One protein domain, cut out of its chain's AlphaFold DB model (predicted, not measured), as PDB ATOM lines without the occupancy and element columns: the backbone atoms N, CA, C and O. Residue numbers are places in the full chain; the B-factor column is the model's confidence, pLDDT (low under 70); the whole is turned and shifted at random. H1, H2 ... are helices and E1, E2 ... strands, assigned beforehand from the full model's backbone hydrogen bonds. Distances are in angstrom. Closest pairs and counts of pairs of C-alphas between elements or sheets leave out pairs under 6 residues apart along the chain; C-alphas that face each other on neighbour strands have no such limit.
ATOM      1  N   PHE A 566     137.210 199.365 226.158       96.25
ATOM      2  CA  PHE A 566     137.519 198.902 224.804       96.25
ATOM      3  C   PHE A 566     136.306 198.184 224.206       96.25
ATOM      4  O   PHE A 566     135.373 197.840 224.934       96.25
ATOM      5  N   PHE A 567     136.294 197.924 222.899       97.31
ATOM      6  CA  PHE A 567     135.216 197.138 222.291       97.31
ATOM      7  C   PHE A 567     135.676 196.121 221.247       97.31
ATOM      8  O   PHE A 567     136.716 196.291 220.619       97.31
ATOM      9  N   LEU A 568     134.890 195.060 221.058       97.88
ATOM     10  CA  LEU A 568     134.922 194.210 219.865       97.88
ATOM     11  C   LEU A 568     133.650 194.486 219.068       97.88
ATOM     12  O   LEU A 568     132.570 194.527 219.657       97.88
ATOM     13  N   GLN A 569     133.752 194.625 217.749       97.19
ATOM     14  CA  GLN A 569     132.579 194.799 216.891       97.19
ATOM     15  C   GLN A 569     132.280 193.515 216.121       97.19
ATOM     16  O   GLN A 569     133.089 193.105 215.291       97.19
ATOM     17  N   THR A 570     131.106 192.911 216.322       95.69
ATOM     18  CA  THR A 570     130.642 191.838 215.433       95.69
ATOM     19  C   THR A 570     130.137 192.416 214.111       95.69
ATOM     20  O   THR A 570     129.290 193.309 214.074       95.69
ATOM     21  N   LEU A 571     130.683 191.893 213.017       96.38
ATOM     22  CA  LEU A 571     130.267 192.127 211.644       96.38
ATOM     23  C   LEU A 571     129.434 190.913 211.213       96.38
ATOM     24  O   LEU A 571     129.975 189.881 210.831       96.38
ATOM     25  N   TRP A 572     128.116 191.028 211.365       92.44
ATOM     26  CA  TRP A 572     127.141 189.980 211.051       92.44
ATOM     27  C   TRP A 572     127.209 189.496 209.590       92.44
ATOM     28  O   TRP A 572     127.418 190.292 208.672       92.44
ATOM     29  N   ILE A 573     127.006 188.195 209.391       93.81
ATOM     30  CA  ILE A 573     126.917 187.511 208.096       93.81
ATOM     31  C   ILE A 573     125.623 186.690 208.108       93.81
ATOM     32  O   ILE A 573     125.312 186.055 209.115       93.81
ATOM     33  N   ASP A 574     124.884 186.680 206.997       88.19
ATOM     34  CA  ASP A 574     123.694 185.830 206.876       88.19
ATOM     35  C   ASP A 574     124.093 184.349 206.909       88.19
ATOM     36  O   ASP A 574     124.972 183.906 206.166       88.19
ATOM     37  N   THR A 575     123.476 183.597 207.817       82.00
ATOM     38  CA  THR A 575     123.846 182.217 208.141       82.00
ATOM     39  C   THR A 575     122.937 181.185 207.476       82.00
ATOM     40  O   THR A 575     123.218 179.991 207.600       82.00
ATOM     41  N   GLU A 576     121.890 181.622 206.762       80.38
ATOM     42  CA  GLU A 576     120.912 180.771 206.065       80.38
ATOM     43  C   GLU A 576     120.982 180.916 204.530       80.38
ATOM     44  O   GLU A 576     119.963 180.929 203.836       80.38
ATOM     45  N   VAL A 577     122.196 181.005 203.977       87.38
ATOM     46  CA  VAL A 577     122.434 181.030 202.521       87.38
ATOM     47  C   VAL A 577     122.870 179.667 201.978       87.38
ATOM     48  O   VAL A 577     123.547 178.902 202.665       87.38
ATOM     49  N   ASP A 578     122.513 179.367 200.726       89.31
ATOM     50  CA  ASP A 578     122.889 178.108 200.061       89.31
ATOM     51  C   ASP A 578     124.406 178.017 199.772       89.31
ATOM     52  O   ASP A 578     124.973 176.924 199.784       89.31
ATOM     53  N   ASP A 579     125.064 179.155 199.516       94.19
ATOM     54  CA  ASP A 579     126.477 179.237 199.125       94.19
ATOM     55  C   ASP A 579     127.115 180.576 199.546       94.19
ATOM     56  O   ASP A 579     126.707 181.644 199.083       94.19
ATOM     57  N   LEU A 580     128.159 180.530 200.384       97.12
ATOM     58  CA  LEU A 580     128.902 181.727 200.813       97.12
ATOM     59  C   LEU A 580     129.748 182.352 199.685       97.12
ATOM     60  O   LEU A 580     130.167 183.506 199.801       97.12
ATOM     61  N   HIS A 581     130.022 181.624 198.596       97.81
ATOM     62  CA  HIS A 581     130.805 182.127 197.464       97.81
ATOM     63  C   HIS A 581     129.983 182.812 196.368       97.81
ATOM     64  O   HIS A 581     130.597 183.358 195.442       97.81
ATOM     65  N   ASP A 582     128.651 182.879 196.493       96.75
ATOM     66  CA  ASP A 582     127.812 183.634 195.558       96.75
ATOM     67  C   ASP A 582     128.308 185.096 195.424       96.75
ATOM     68  O   ASP A 582     128.442 185.810 196.426       96.75
ATOM     69  N   PRO A 583     128.600 185.587 194.203       95.12
ATOM     70  CA  PRO A 583     129.175 186.918 194.023       95.12
ATOM     71  C   PRO A 583     128.296 188.064 194.536       95.12
ATOM     72  O   PRO A 583     128.832 189.076 194.993       95.12
ATOM     73  N   GLN A 584     126.966 187.933 194.473       93.81
ATOM     74  CA  GLN A 584     126.049 188.964 194.958       93.81
ATOM     75  C   GLN A 584     126.019 188.977 196.491       93.81
ATOM     76  O   GLN A 584     126.073 190.057 197.086       93.81
ATOM     77  N   PHE A 585     126.000 187.804 197.126       94.88
ATOM     78  CA  PHE A 585     126.110 187.655 198.574       94.88
ATOM     79  C   PHE A 585     127.424 188.236 199.104       94.88
ATOM     80  O   PHE A 585     127.405 189.077 200.002       94.88
ATOM     81  N   LYS A 586     128.568 187.883 198.500       96.81
ATOM     82  CA  LYS A 586     129.876 188.406 198.925       96.81
ATOM     83  C   LYS A 586     129.959 189.927 198.840       96.81
ATOM     84  O   LYS A 586     130.453 190.558 199.772       96.81
ATOM     85  N   GLU A 587     129.465 190.540 197.766       97.00
ATOM     86  CA  GLU A 587     129.477 192.005 197.654       97.00
ATOM     87  C   GLU A 587     128.459 192.694 198.575       97.00
ATOM     88  O   GLU A 587     128.745 193.789 199.069       97.00
ATOM     89  N   ALA A 588     127.325 192.055 198.888       94.19
ATOM     90  CA  ALA A 588     126.386 192.541 199.902       94.19
ATOM     91  C   ALA A 588     127.000 192.504 201.315       94.19
ATOM     92  O   ALA A 588     126.970 193.517 202.018       94.19
ATOM     93  N   THR A 589     127.646 191.396 201.693       97.19
ATOM     94  CA  THR A 589     128.367 191.247 202.969       97.19
ATOM     95  C   THR A 589     129.463 192.304 203.112       97.19
ATOM     96  O   THR A 589     129.494 193.046 204.096       97.19
ATOM     97  N   LYS A 590     130.302 192.486 202.080       98.50
ATOM     98  CA  LYS A 590     131.321 193.553 202.052       98.50
ATOM     99  C   LYS A 590     130.708 194.954 202.160       98.50
ATOM    100  O   LYS A 590     131.276 195.813 202.830       98.50
ATOM    101  N   ALA A 591     129.566 195.215 201.516       97.50
ATOM    102  CA  ALA A 591     128.878 196.508 201.598       97.50
ATOM    103  C   ALA A 591     128.348 196.816 203.006       97.50
ATOM    104  O   ALA A 591     128.462 197.955 203.472       97.50
ATOM    105  N   TYR A 592     127.821 195.807 203.698       96.62
ATOM    106  CA  TYR A 592     127.443 195.930 205.100       96.62
ATOM    107  C   TYR A 592     128.671 196.194 205.987       96.62
ATOM    108  O   TYR A 592     128.660 197.154 206.758       96.62
ATOM    109  N   PHE A 593     129.774 195.457 205.803       98.00
ATOM    110  CA  PHE A 593     131.008 195.674 206.572       98.00
ATOM    111  C   PHE A 593     131.547 197.102 206.435       98.00
ATOM    112  O   PHE A 593     131.831 197.730 207.456       98.00
ATOM    113  N   ARG A 594     131.602 197.656 205.210       98.00
ATOM    114  CA  ARG A 594     131.948 199.076 204.984       98.00
ATOM    115  C   ARG A 594     131.092 200.001 205.844       98.00
ATOM    116  O   ARG A 594     131.615 200.848 206.552       98.00
ATOM    117  N   THR A 595     129.778 199.780 205.848       97.06
ATOM    118  CA  THR A 595     128.815 200.615 206.580       97.06
ATOM    119  C   THR A 595     129.071 200.624 208.094       97.06
ATOM    120  O   THR A 595     128.902 201.665 208.733       97.06
ATOM    121  N   VAL A 596     129.488 199.496 208.682       97.00
ATOM    122  CA  VAL A 596     129.822 199.415 210.118       97.00
ATOM    123  C   VAL A 596     131.186 200.052 210.412       97.00
ATOM    124  O   VAL A 596     131.299 200.834 211.358       97.00
ATOM    125  N   ILE A 597     132.201 199.781 209.583       97.88
ATOM    126  CA  ILE A 597     133.551 200.363 209.703       97.88
ATOM    127  C   ILE A 597     133.475 201.898 209.602       97.88
ATOM    128  O   ILE A 597     133.921 202.601 210.512       97.88
ATOM    129  N   ASP A 598     132.794 202.424 208.581       97.69
ATOM    130  CA  ASP A 598     132.586 203.863 208.368       97.69
ATOM    131  C   ASP A 598     131.840 204.525 209.531       97.69
ATOM    132  O   ASP A 598     132.102 205.678 209.886       97.69
ATOM    133  N   ARG A 599     130.883 203.817 210.148       96.38
ATOM    134  CA  ARG A 599     130.132 204.313 211.312       96.38
ATOM    135  C   ARG A 599     131.043 204.486 212.529       96.38
ATOM    136  O   ARG A 599     130.914 205.498 213.218       96.38
ATOM    137  N   ILE A 600     131.969 203.553 212.760       97.06
ATOM    138  CA  ILE A 600     132.968 203.635 213.836       97.06
ATOM    139  C   ILE A 600     133.923 204.806 213.576       97.06
ATOM    140  O   ILE A 600     134.002 205.729 214.390       97.06
ATOM    141  N   HIS A 601     134.593 204.825 212.421       96.75
ATOM    142  CA  HIS A 601     135.606 205.841 212.105       96.75
ATOM    143  C   HIS A 601     135.035 207.256 211.994       96.75
ATOM    144  O   HIS A 601     135.705 208.226 212.336       96.75
ATOM    145  N   ARG A 602     133.760 207.411 211.623       96.12
ATOM    146  CA  ARG A 602     133.077 208.715 211.636       96.12
ATOM    147  C   ARG A 602     132.924 209.296 213.046       96.12
ATOM    148  O   ARG A 602     133.079 210.506 213.217       96.12
ATOM    149  N   VAL A 603     132.677 208.458 214.058       96.56
ATOM    150  CA  VAL A 603     132.640 208.871 215.477       96.56
ATOM    151  C   VAL A 603     134.049 209.133 216.020       96.56
ATOM    152  O   VAL A 603     134.263 210.097 216.762       96.56
ATOM    153  N   TYR A 604     135.013 208.311 215.610       95.31
ATOM    154  CA  TYR A 604     136.426 208.371 215.999       95.31
ATOM    155  C   TYR A 604     137.302 209.118 214.972       95.31
ATOM    156  O   TYR A 604     138.473 208.819 214.779       95.31
ATOM    157  N   SER A 605     136.745 210.150 214.331       94.06
ATOM    158  CA  SER A 605     137.393 210.902 213.242       94.06
ATOM    159  C   SER A 605     138.565 211.800 213.677       94.06
ATOM    160  O   SER A 605     139.225 212.410 212.838       94.06
ATOM    161  N   ASP A 606     138.828 211.889 214.981       90.75
ATOM    162  CA  ASP A 606     139.858 212.714 215.621       90.75
ATOM    163  C   ASP A 606     140.981 211.905 216.301       90.75
ATOM    164  O   ASP A 606     141.999 212.484 216.681       90.75
ATOM    165  N   ALA A 607     140.810 210.591 216.481       87.25
ATOM    166  CA  ALA A 607     141.771 209.695 217.127       87.25
ATOM    167  C   ALA A 607     141.335 208.227 216.961       87.25
ATOM    168  O   ALA A 607     140.130 207.983 216.980       87.25
ATOM    169  N   PRO A 608     142.263 207.246 216.928       89.38
ATOM    170  CA  PRO A 608     141.924 205.832 216.751       89.38
ATOM    171  C   PRO A 608     140.816 205.344 217.704       89.38
ATOM    172  O   PRO A 608     140.812 205.740 218.884       89.38
ATOM    173  N   PRO A 609     139.883 204.496 217.232       94.44
ATOM    174  CA  PRO A 609     138.882 203.885 218.095       94.44
ATOM    175  C   PRO A 609     139.552 202.947 219.118       94.44
ATOM    176  O   PRO A 609     140.542 202.296 218.794       94.44
ATOM    177  N   PRO A 610     139.022 202.807 220.348       94.31
ATOM    178  CA  PRO A 610     139.448 201.781 221.305       94.31
ATOM    179  C   PRO A 610     138.915 200.381 220.920       94.31
ATOM    180  O   PRO A 610     138.357 199.660 221.747       94.31
ATOM    181  N   LEU A 611     139.056 200.013 219.646       96.38
ATOM    182  CA  LEU A 611     138.632 198.740 219.071       96.38
ATOM    183  C   LEU A 611     139.731 197.692 219.290       96.38
ATOM    184  O   LEU A 611     140.865 197.867 218.853       96.38
ATOM    185  N   VAL A 612     139.393 196.586 219.952       97.06
ATOM    186  CA  VAL A 612     140.273 195.418 220.089       97.06
ATOM    187  C   VAL A 612     140.313 194.654 218.768       97.06
ATOM    188  O   VAL A 612     141.391 194.354 218.257       97.06
ATOM    189  N   ALA A 613     139.133 194.334 218.223       97.88
ATOM    190  CA  ALA A 613     138.995 193.510 217.030       97.88
ATOM    191  C   ALA A 613     137.623 193.626 216.349       97.88
ATOM    192  O   ALA A 613     136.596 193.787 217.018       97.88
ATOM    193  N   TYR A 614     137.600 193.408 215.036       98.31
ATOM    194  CA  TYR A 614     136.392 193.012 214.315       98.31
ATOM    195  C   TYR A 614     136.184 191.494 214.428       98.31
ATOM    196  O   TYR A 614     137.102 190.710 214.190       98.31
ATOM    197  N   LEU A 615     134.965 191.070 214.756       97.69
ATOM    198  CA  LEU A 615     134.540 189.673 214.667       97.69
ATOM    199  C   LEU A 615     133.799 189.494 213.340       97.69
ATOM    200  O   LEU A 615     132.656 189.922 213.200       97.69
ATOM    201  N   VAL A 616     134.502 188.944 212.355       96.75
ATOM    202  CA  VAL A 616     134.095 188.806 210.955       96.75
ATOM    203  C   VAL A 616     133.197 187.581 210.818       96.75
ATOM    204  O   VAL A 616     133.670 186.487 210.527       96.75
ATOM    205  N   GLY A 617     131.906 187.769 211.070       89.88
ATOM    206  CA  GLY A 617     130.914 186.705 211.156       89.88
ATOM    207  C   GLY A 617     130.498 186.349 212.584       89.88
ATOM    208  O   GLY A 617     131.226 186.529 213.565       89.88
ATOM    209  N   ASN A 618     129.275 185.839 212.653       86.00
ATOM    210  CA  ASN A 618     128.610 185.187 213.777       86.00
ATOM    211  C   ASN A 618     128.489 183.677 213.490       86.00
ATOM    212  O   ASN A 618     129.103 183.174 212.558       86.00
ATOM    213  N   GLU A 619     127.682 182.963 214.271       87.75
ATOM    214  CA  GLU A 619     127.514 181.505 214.218       87.75
ATOM    215  C   GLU A 619     126.969 180.997 212.860       87.75
ATOM    216  O   GLU A 619     125.762 180.810 212.695       87.75
ATOM    217  N   LEU A 620     127.845 180.773 211.868       91.81
ATOM    218  CA  LEU A 620     127.468 180.215 210.559       91.81
ATOM    219  C   LEU A 620     126.778 178.855 210.733       91.81
ATOM    220  O   LEU A 620     127.233 178.023 211.519       91.81
ATOM    221  N   SER A 621     125.706 178.600 209.976       92.50
ATOM    222  CA  SER A 621     124.951 177.353 210.117       92.50
ATOM    223  C   SER A 621     125.724 176.149 209.568       92.50
ATOM    224  O   SER A 621     126.396 176.220 208.536       92.50
ATOM    225  N   GLU A 622     125.582 174.991 210.224       93.44
ATOM    226  CA  GLU A 622     126.146 173.724 209.738       93.44
ATOM    227  C   GLU A 622     125.684 173.400 208.305       93.44
ATOM    228  O   GLU A 622     126.462 172.869 207.510       93.44
ATOM    229  N   ALA A 623     124.439 173.747 207.958       93.38
ATOM    230  CA  ALA A 623     123.888 173.540 206.624       93.38
ATOM    231  C   ALA A 623     124.647 174.356 205.564       93.38
ATOM    232  O   ALA A 623     125.151 173.773 204.604       93.38
ATOM    233  N   THR A 624     124.797 175.668 205.773       94.25
ATOM    234  CA  THR A 624     125.512 176.578 204.866       94.25
ATOM    235  C   THR A 624     126.990 176.218 204.732       94.25
ATOM    236  O   THR A 624     127.511 176.194 203.614       94.25
ATOM    237  N   ILE A 625     127.659 175.854 205.833       96.25
ATOM    238  CA  ILE A 625     129.059 175.397 205.810       96.25
ATOM    239  C   ILE A 625     129.197 174.147 204.931       96.25
ATOM    240  O   ILE A 625     130.038 174.090 204.030       96.25
ATOM    241  N   ARG A 626     128.355 173.129 205.159       96.00
ATOM    242  CA  ARG A 626     128.410 171.872 204.396       96.00
ATOM    243  C   ARG A 626     128.044 172.071 202.924       96.00
ATOM    244  O   ARG A 626     128.696 171.466 202.075       96.00
ATOM    245  N   ALA A 627     127.050 172.904 202.621       95.62
ATOM    246  CA  ALA A 627     126.629 173.208 201.253       95.62
ATOM    247  C   ALA A 627     127.719 173.958 200.470       95.62
ATOM    248  O   ALA A 627     128.096 173.527 199.378       95.62
ATOM    249  N   THR A 628     128.308 174.996 201.069       97.69
ATOM    250  CA  THR A 628     129.418 175.760 200.476       97.69
ATOM    251  C   THR A 628     130.630 174.859 200.216       97.69
ATOM    252  O   THR A 628     131.158 174.821 199.104       97.69
ATOM    253  N   ASN A 629     131.025 174.051 201.206       98.00
ATOM    254  CA  ASN A 629     132.176 173.147 201.098       98.00
ATOM    255  C   ASN A 629     131.971 172.018 200.074       98.00
ATOM    256  O   ASN A 629     132.942 171.550 199.483       98.00
ATOM    257  N   ALA A 630     130.730 171.574 199.861       97.31
ATOM    258  CA  ALA A 630     130.398 170.585 198.838       97.31
ATOM    259  C   ALA A 630     130.321 171.187 197.425       97.31
ATOM    260  O   ALA A 630     130.594 170.481 196.454       97.31
ATOM    261  N   THR A 631     129.955 172.468 197.312       97.94
ATOM    262  CA  THR A 631     129.848 173.186 196.032       97.94
ATOM    263  C   THR A 631     131.218 173.579 195.476       97.94
ATOM    264  O   THR A 631     131.431 173.421 194.276       97.94
ATOM    265  N   HIS A 632     132.153 174.009 196.335       97.62
ATOM    266  CA  HIS A 632     133.471 174.538 195.931       97.62
ATOM    267  C   HIS A 632     134.669 173.770 196.537       97.62
ATOM    268  O   HIS A 632     135.514 174.369 197.211       97.62
ATOM    269  N   PRO A 633     134.782 172.438 196.353       97.31
ATOM    270  CA  PRO A 633     135.847 171.627 196.956       97.31
ATOM    271  C   PRO A 633     137.265 171.972 196.460       97.31
ATOM    272  O   PRO A 633     138.249 171.508 197.036       97.31
ATOM    273  N   GLU A 634     137.400 172.755 195.389       97.81
ATOM    274  CA  GLU A 634     138.673 173.263 194.873       97.81
ATOM    275  C   GLU A 634     139.221 174.474 195.651       97.81
ATOM    276  O   GLU A 634     140.431 174.729 195.613       97.81
ATOM    277  N   LEU A 635     138.365 175.206 196.375       97.62
ATOM    278  CA  LEU A 635     138.752 176.389 197.142       97.62
ATOM    279  C   LEU A 635     139.438 175.980 198.449       97.62
ATOM    280  O   LEU A 635     138.802 175.747 199.473       97.62
ATOM    281  N   THR A 636     140.768 175.896 198.384       97.12
ATOM    282  CA  THR A 636     141.624 175.351 199.455       97.12
ATOM    283  C   THR A 636     142.753 176.283 199.909       97.12
ATOM    284  O   THR A 636     143.539 175.924 200.791       97.12
ATOM    285  N   THR A 637     142.845 177.476 199.313       97.31
ATOM    286  CA  THR A 637     143.806 178.546 199.623       97.31
ATOM    287  C   THR A 637     143.159 179.918 199.443       97.31
ATOM    288  O   THR A 637     142.260 180.090 198.619       97.31
ATOM    289  N   TYR A 638     143.669 180.918 200.161       98.12
ATOM    290  CA  TYR A 638     143.360 182.328 199.942       98.12
ATOM    291  C   TYR A 638     144.645 183.175 199.918       98.12
ATOM    292  O   TYR A 638     145.586 182.909 200.667       98.12
ATOM    293  N   ALA A 639     144.687 184.201 199.064       97.88
ATOM    294  CA  ALA A 639     145.810 185.130 198.942       97.88
ATOM    295  C   ALA A 639     145.304 186.560 198.683       97.88
ATOM    296  O   ALA A 639     145.029 186.937 197.542       97.88
ATOM    297  N   GLY A 640     145.164 187.332 199.760       97.00
ATOM    298  CA  GLY A 640     144.849 188.759 199.761       97.00
ATOM    299  C   GLY A 640     146.059 189.623 200.136       97.00
ATOM    300  O   GLY A 640     147.202 189.164 200.119       97.00
ATOM    301  N   SER A 641     145.815 190.894 200.453       96.12
ATOM    302  CA  SER A 641     146.863 191.880 200.778       96.12
ATOM    303  C   SER A 641     147.355 191.826 202.227       96.12
ATOM    304  O   SER A 641     148.506 192.170 202.485       96.12
ATOM    305  N   HIS A 642     146.506 191.397 203.164       96.62
ATOM    306  CA  HIS A 642     146.816 191.282 204.594       96.62
ATOM    307  C   HIS A 642     146.729 189.837 205.095       96.62
ATOM    308  O   HIS A 642     147.432 189.489 206.042       96.62
ATOM    309  N   ILE A 643     145.901 188.992 204.469       97.06
ATOM    310  CA  ILE A 643     145.773 187.570 204.808       97.06
ATOM    311  C   ILE A 643     146.183 186.713 203.610       97.06
ATOM    312  O   ILE A 643     145.662 186.844 202.507       97.06
ATOM    313  N   THR A 644     147.113 185.789 203.838       96.56
ATOM    314  CA  THR A 644     147.487 184.735 202.888       96.56
ATOM    315  C   THR A 644     147.574 183.418 203.644       96.56
ATOM    316  O   THR A 644     148.163 183.364 204.725       96.56
ATOM    317  N   THR A 645     146.989 182.358 203.094       96.00
ATOM    318  CA  THR A 645     146.858 181.058 203.763       96.00
ATOM    319  C   THR A 645     147.725 179.997 203.093       96.00
ATOM    320  O   THR A 645     148.042 180.069 201.903       96.00
ATOM    321  N   GLY A 646     148.085 178.962 203.855       90.38
ATOM    322  CA  GLY A 646     148.573 177.713 203.272       90.38
ATOM    323  C   GLY A 646     147.451 176.938 202.562       90.38
ATOM    324  O   GLY A 646     146.282 177.321 202.665       90.38
ATOM    325  N   PRO A 647     147.791 175.850 201.848       88.88
ATOM    326  CA  PRO A 647     146.810 174.905 201.324       88.88
ATOM    327  C   PRO A 647     146.186 174.063 202.437       88.88
ATOM    328  O   PRO A 647     146.855 173.728 203.416       88.88
ATOM    329  N   GLY A 648     144.935 173.657 202.231       92.81
ATOM    330  CA  GLY A 648     144.210 172.739 203.116       92.81
ATOM    331  C   GLY A 648     143.017 173.356 203.845       92.81
ATOM    332  O   GLY A 648     142.441 172.676 204.687       92.81
ATOM    333  N   LEU A 649     142.645 174.598 203.518       96.62
ATOM    334  CA  LEU A 649     141.372 175.175 203.949       96.62
ATOM    335  C   LEU A 649     140.198 174.476 203.243       96.62
ATOM    336  O   LEU A 649     140.373 173.880 202.176       96.62
ATOM    337  N   ASN A 650     138.998 174.602 203.804       97.38
ATOM    338  CA  ASN A 650     137.745 174.374 203.083       97.38
ATOM    339  C   ASN A 650     137.149 175.688 202.535       97.38
ATOM    340  O   ASN A 650     137.576 176.779 202.915       97.38
ATOM    341  N   ALA A 651     136.151 175.600 201.651       98.00
ATOM    342  CA  ALA A 651     135.574 176.774 200.990       98.00
ATOM    343  C   ALA A 651     135.040 177.826 201.980       98.00
ATOM    344  O   ALA A 651     135.318 179.012 201.834       98.00
ATOM    345  N   SER A 652     134.352 177.407 203.044       97.44
ATOM    346  CA  SER A 652     133.824 178.322 204.071       97.44
ATOM    347  C   SER A 652     134.944 179.077 204.799       97.44
ATOM    348  O   SER A 652     134.807 180.257 205.120       97.44
ATOM    349  N   GLU A 653     136.090 178.430 205.009       97.69
ATOM    350  CA  GLU A 653     137.289 179.048 205.586       97.69
ATOM    351  C   GLU A 653     137.968 180.005 204.594       97.69
ATOM    352  O   GLU A 653     138.421 181.078 204.993       97.69
ATOM    353  N   VAL A 654     137.989 179.674 203.296       98.44
ATOM    354  CA  VAL A 654     138.452 180.581 202.227       98.44
ATOM    355  C   VAL A 654     137.557 181.823 202.134       98.44
ATOM    356  O   VAL A 654     138.074 182.931 201.978       98.44
ATOM    357  N   PHE A 655     136.238 181.679 202.293       98.19
ATOM    358  CA  PHE A 655     135.314 182.809 202.412       98.19
ATOM    359  C   PHE A 655     135.629 183.675 203.640       98.19
ATOM    360  O   PHE A 655     135.754 184.892 203.500       98.19
ATOM    361  N   LEU A 656     135.826 183.082 204.825       98.06
ATOM    362  CA  LEU A 656     136.203 183.836 206.029       98.06
ATOM    363  C   LEU A 656     137.559 184.544 205.874       98.06
ATOM    364  O   LEU A 656     137.703 185.679 206.330       98.06
ATOM    365  N   ALA A 657     138.528 183.933 205.187       98.50
ATOM    366  CA  ALA A 657     139.798 184.572 204.846       98.50
ATOM    367  C   ALA A 657     139.607 185.767 203.890       98.50
ATOM    368  O   ALA A 657     140.170 186.832 204.142       98.50
ATOM    369  N   GLU A 658     138.764 185.640 202.855       98.56
ATOM    370  CA  GLU A 658     138.407 186.752 201.954       98.56
ATOM    371  C   GLU A 658     137.715 187.894 202.707       98.56
ATOM    372  O   GLU A 658     138.032 189.066 202.492       98.56
ATOM    373  N   MET A 659     136.782 187.566 203.599       98.62
ATOM    374  CA  MET A 659     136.041 188.543 204.391       98.62
ATOM    375  C   MET A 659     136.948 189.277 205.390       98.62
ATOM    376  O   MET A 659     136.846 190.496 205.535       98.62
ATOM    377  N   ALA A 660     137.866 188.568 206.048       98.50
ATOM    378  CA  ALA A 660     138.784 189.152 207.020       98.50
ATOM    379  C   ALA A 660     139.909 189.978 206.363       98.50
ATOM    380  O   ALA A 660     140.262 191.042 206.879       98.50
ATOM    381  N   ASP A 661     140.414 189.558 205.195       98.75
ATOM    382  CA  ASP A 661     141.315 190.376 204.369       98.75
ATOM    383  C   ASP A 661     140.620 191.652 203.903       98.75
ATOM    384  O   ASP A 661     141.183 192.740 204.008       98.75
ATOM    385  N   TYR A 662     139.370 191.524 203.447       98.75
ATOM    386  CA  TYR A 662     138.568 192.652 203.001       98.75
ATOM    387  C   TYR A 662     138.381 193.705 204.101       98.75
ATOM    388  O   TYR A 662     138.524 194.894 203.820       98.75
ATOM    389  N   VAL A 663     138.103 193.284 205.341       98.62
ATOM    390  CA  VAL A 663     137.975 194.192 206.495       98.62
ATOM    391  C   VAL A 663     139.281 194.944 206.753       98.62
ATOM    392  O   VAL A 663     139.254 196.172 206.804       98.62
ATOM    393  N   LYS A 664     140.425 194.242 206.833       98.38
ATOM    394  CA  LYS A 664     141.735 194.893 207.026       98.38
ATOM    395  C   LYS A 664     142.076 195.839 205.872       98.38
ATOM    396  O   LYS A 664     142.426 196.986 206.122       98.38
ATOM    397  N   ARG A 665     141.918 195.391 204.622       98.44
ATOM    398  CA  ARG A 665     142.225 196.199 203.431       98.44
ATOM    399  C   ARG A 665     141.362 197.444 203.344       98.44
ATOM    400  O   ARG A 665     141.875 198.513 203.053       98.44
ATOM    401  N   TYR A 666     140.060 197.320 203.587       98.62
ATOM    402  CA  TYR A 666     139.168 198.470 203.527       98.62
ATOM    403  C   TYR A 666     139.503 199.512 204.599       98.62
ATOM    404  O   TYR A 666     139.461 200.711 204.316       98.62
ATOM    405  N   GLU A 667     139.866 199.065 205.804       97.69
ATOM    406  CA  GLU A 667     140.303 199.954 206.877       97.69
ATOM    407  C   GLU A 667     141.648 200.632 206.561       97.69
ATOM    408  O   GLU A 667     141.768 201.842 206.742       97.69
ATOM    409  N   ASP A 668     142.619 199.905 205.999       97.38
ATOM    410  CA  ASP A 668     143.929 200.462 205.633       97.38
ATOM    411  C   ASP A 668     143.819 201.445 204.453       97.38
ATOM    412  O   ASP A 668     144.238 202.598 204.562       97.38
ATOM    413  N   ASP A 669     143.151 201.043 203.364       98.06
ATOM    414  CA  ASP A 669     142.938 201.863 202.160       98.06
ATOM    415  C   ASP A 669     142.166 203.168 202.462       98.06
ATOM    416  O   ASP A 669     142.384 204.187 201.799       98.06
ATOM    417  N   THR A 670     141.243 203.146 203.436       98.00
ATOM    418  CA  THR A 670     140.327 204.272 203.724       98.00
ATOM    419  C   THR A 670     140.772 205.124 204.917       98.00
ATOM    420  O   THR A 670     140.597 206.345 204.894       98.00
ATOM    421  N   TYR A 671     141.345 204.503 205.953       96.12
ATOM    422  CA  TYR A 671     141.652 205.130 207.247       96.12
ATOM    423  C   TYR A 671     143.128 205.014 207.664       96.12
ATOM    424  O   TYR A 671     143.521 205.626 208.660       96.12
ATOM    425  N   GLY A 672     143.967 204.301 206.901       94.25
ATOM    426  CA  GLY A 672     145.413 204.196 207.133       94.25
ATOM    427  C   GLY A 672     145.789 203.437 208.407       94.25
ATOM    428  O   GLY A 672     146.793 203.767 209.047       94.25
ATOM    429  N   MET A 673     144.953 202.486 208.827       91.81
ATOM    430  CA  MET A 673     145.189 201.633 209.990       91.81
ATOM    431  C   MET A 673     144.521 200.267 209.825       91.81
ATOM    432  O   MET A 673     143.636 200.097 208.997       91.81
ATOM    433  N   THR A 674     144.924 199.301 210.651       93.81
ATOM    434  CA  THR A 674     144.275 197.987 210.729       93.81
ATOM    435  C   THR A 674     144.096 197.562 212.181       93.81
ATOM    436  O   THR A 674     145.015 197.692 212.993       93.81
ATOM    437  N   HIS A 675     142.926 197.015 212.501       96.31
ATOM    438  CA  HIS A 675     142.662 196.328 213.766       96.31
ATOM    439  C   HIS A 675     142.780 194.802 213.626       96.31
ATOM    440  O   HIS A 675     142.952 194.244 212.531       96.31
ATOM    441  N   LEU A 676     142.708 194.103 214.763       98.06
ATOM    442  CA  LEU A 676     142.669 192.644 214.775       98.06
ATOM    443  C   LEU A 676     141.352 192.132 214.182       98.06
ATOM    444  O   LEU A 676     140.315 192.796 214.250       98.06
ATOM    445  N   VAL A 677     141.392 190.930 213.622       98.12
ATOM    446  CA  VAL A 677     140.226 190.213 213.106       98.12
ATOM    447  C   VAL A 677     140.169 188.807 213.698       98.12
ATOM    448  O   VAL A 677     141.190 188.135 213.851       98.12
ATOM    449  N   SER A 678     138.963 188.363 214.030       97.38
ATOM    450  CA  SER A 678     138.650 187.004 214.480       97.38
ATOM    451  C   SER A 678     137.249 186.619 213.980       97.38
ATOM    452  O   SER A 678     136.597 187.422 213.319       97.38
ATOM    453  N   TYR A 679     136.785 185.406 214.256       95.75
ATOM    454  CA  TYR A 679     135.469 184.884 213.869       95.75
ATOM    455  C   TYR A 679     134.839 184.209 215.087       95.75
ATOM    456  O   TYR A 679     135.490 183.369 215.706       95.75
TER     457      TYR A 679
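This is residues 566 to 679 of the 828 residues of an uncharacterized protein of Gemmatimonas sp. SG8_28 (UniProt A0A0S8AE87). Two long helices, H1 and H3, lie side by side over one face of a small sheet of three short parallel strands, whose other face is bare. The short helix H2 sits at one end of the long axis, crosswise to H3, and the unnamed stretch of residues 632 to 650 folds back along H3. The printed part has 114 residues, with three named helices and three named strands in the order E1 H1 E2 H2 H3 E3; the sheet's order is E1 E2 E3, and the class is mixed, helices and strands. The whole is compact, with a radius of gyration of the C-alphas of 14.4 A, yet elongated, spanning 46 by 28 by 24 A.

E1, residues 566 to 571, begins with C-alpha 566 at (137.519, 198.902, 224.804) and is 16.5 A long. H1, residues 583 to 603, measures 30.9 A from its C-alpha at (129.175, 186.918, 194.023). E2 is residues 611 to 616, 13.6 A, and H2 is residues 622 to 631, 14.2 A. H3, residues 651 to 671, measures 29.7 A. E3, residues 676 to 678, is 6.9 A long and ends with C-alpha 678 at (138.650, 187.004, 214.480).

E1 and E2 are parallel at 16 degrees, with N 571 and O 615 2.8 A apart, within hydrogen-bond range. E2, the inner strand, and E3 are parallel at 35 degrees, with N 614 and O 676 2.9 A apart, also within range. H1 and H3 are on the same face, making two layers, helices on one face of a sheet. H1 lies over E1 at a height over the sheet of 10.0 A, and is only just not over E2, on which 2 of its C-alphas fall. H3, at 9.3 A, lies over E3 and only just over E2, on which 3 fall. E1, H1, E2 and E2, H2 H3, E3 are strand-helix-strand units, parallel neighbour strands with helices between, each with a right-handed crossover. H1 and H3 touch, closest at the C-alphas of Phe 593 and Val 663, 7.1 A apart; they run the same way at 37 degrees, only just a steep tilt. H2 touches H3 at its residues 651 to 652 alone, with the C-alphas of Asn 629 and Ala 651 closest at 5.0 A, about perpendicular at 84 degrees. H2 is not on the sheet and is apart from H1. Every O i to N i+4 pair is within hydrogen-bond range in H2 and H3, and 16 of 17 are in H1.

The two C-alphas farthest apart, of Asp 606 and Ala 630, are 46.3 A from each other. The printed part has no cut. The links E1 to H1, 11 residues, and H2 to H3, 19 residues, are long. The mean pLDDT of the printed part is 95.6, and no printed residue is under 70.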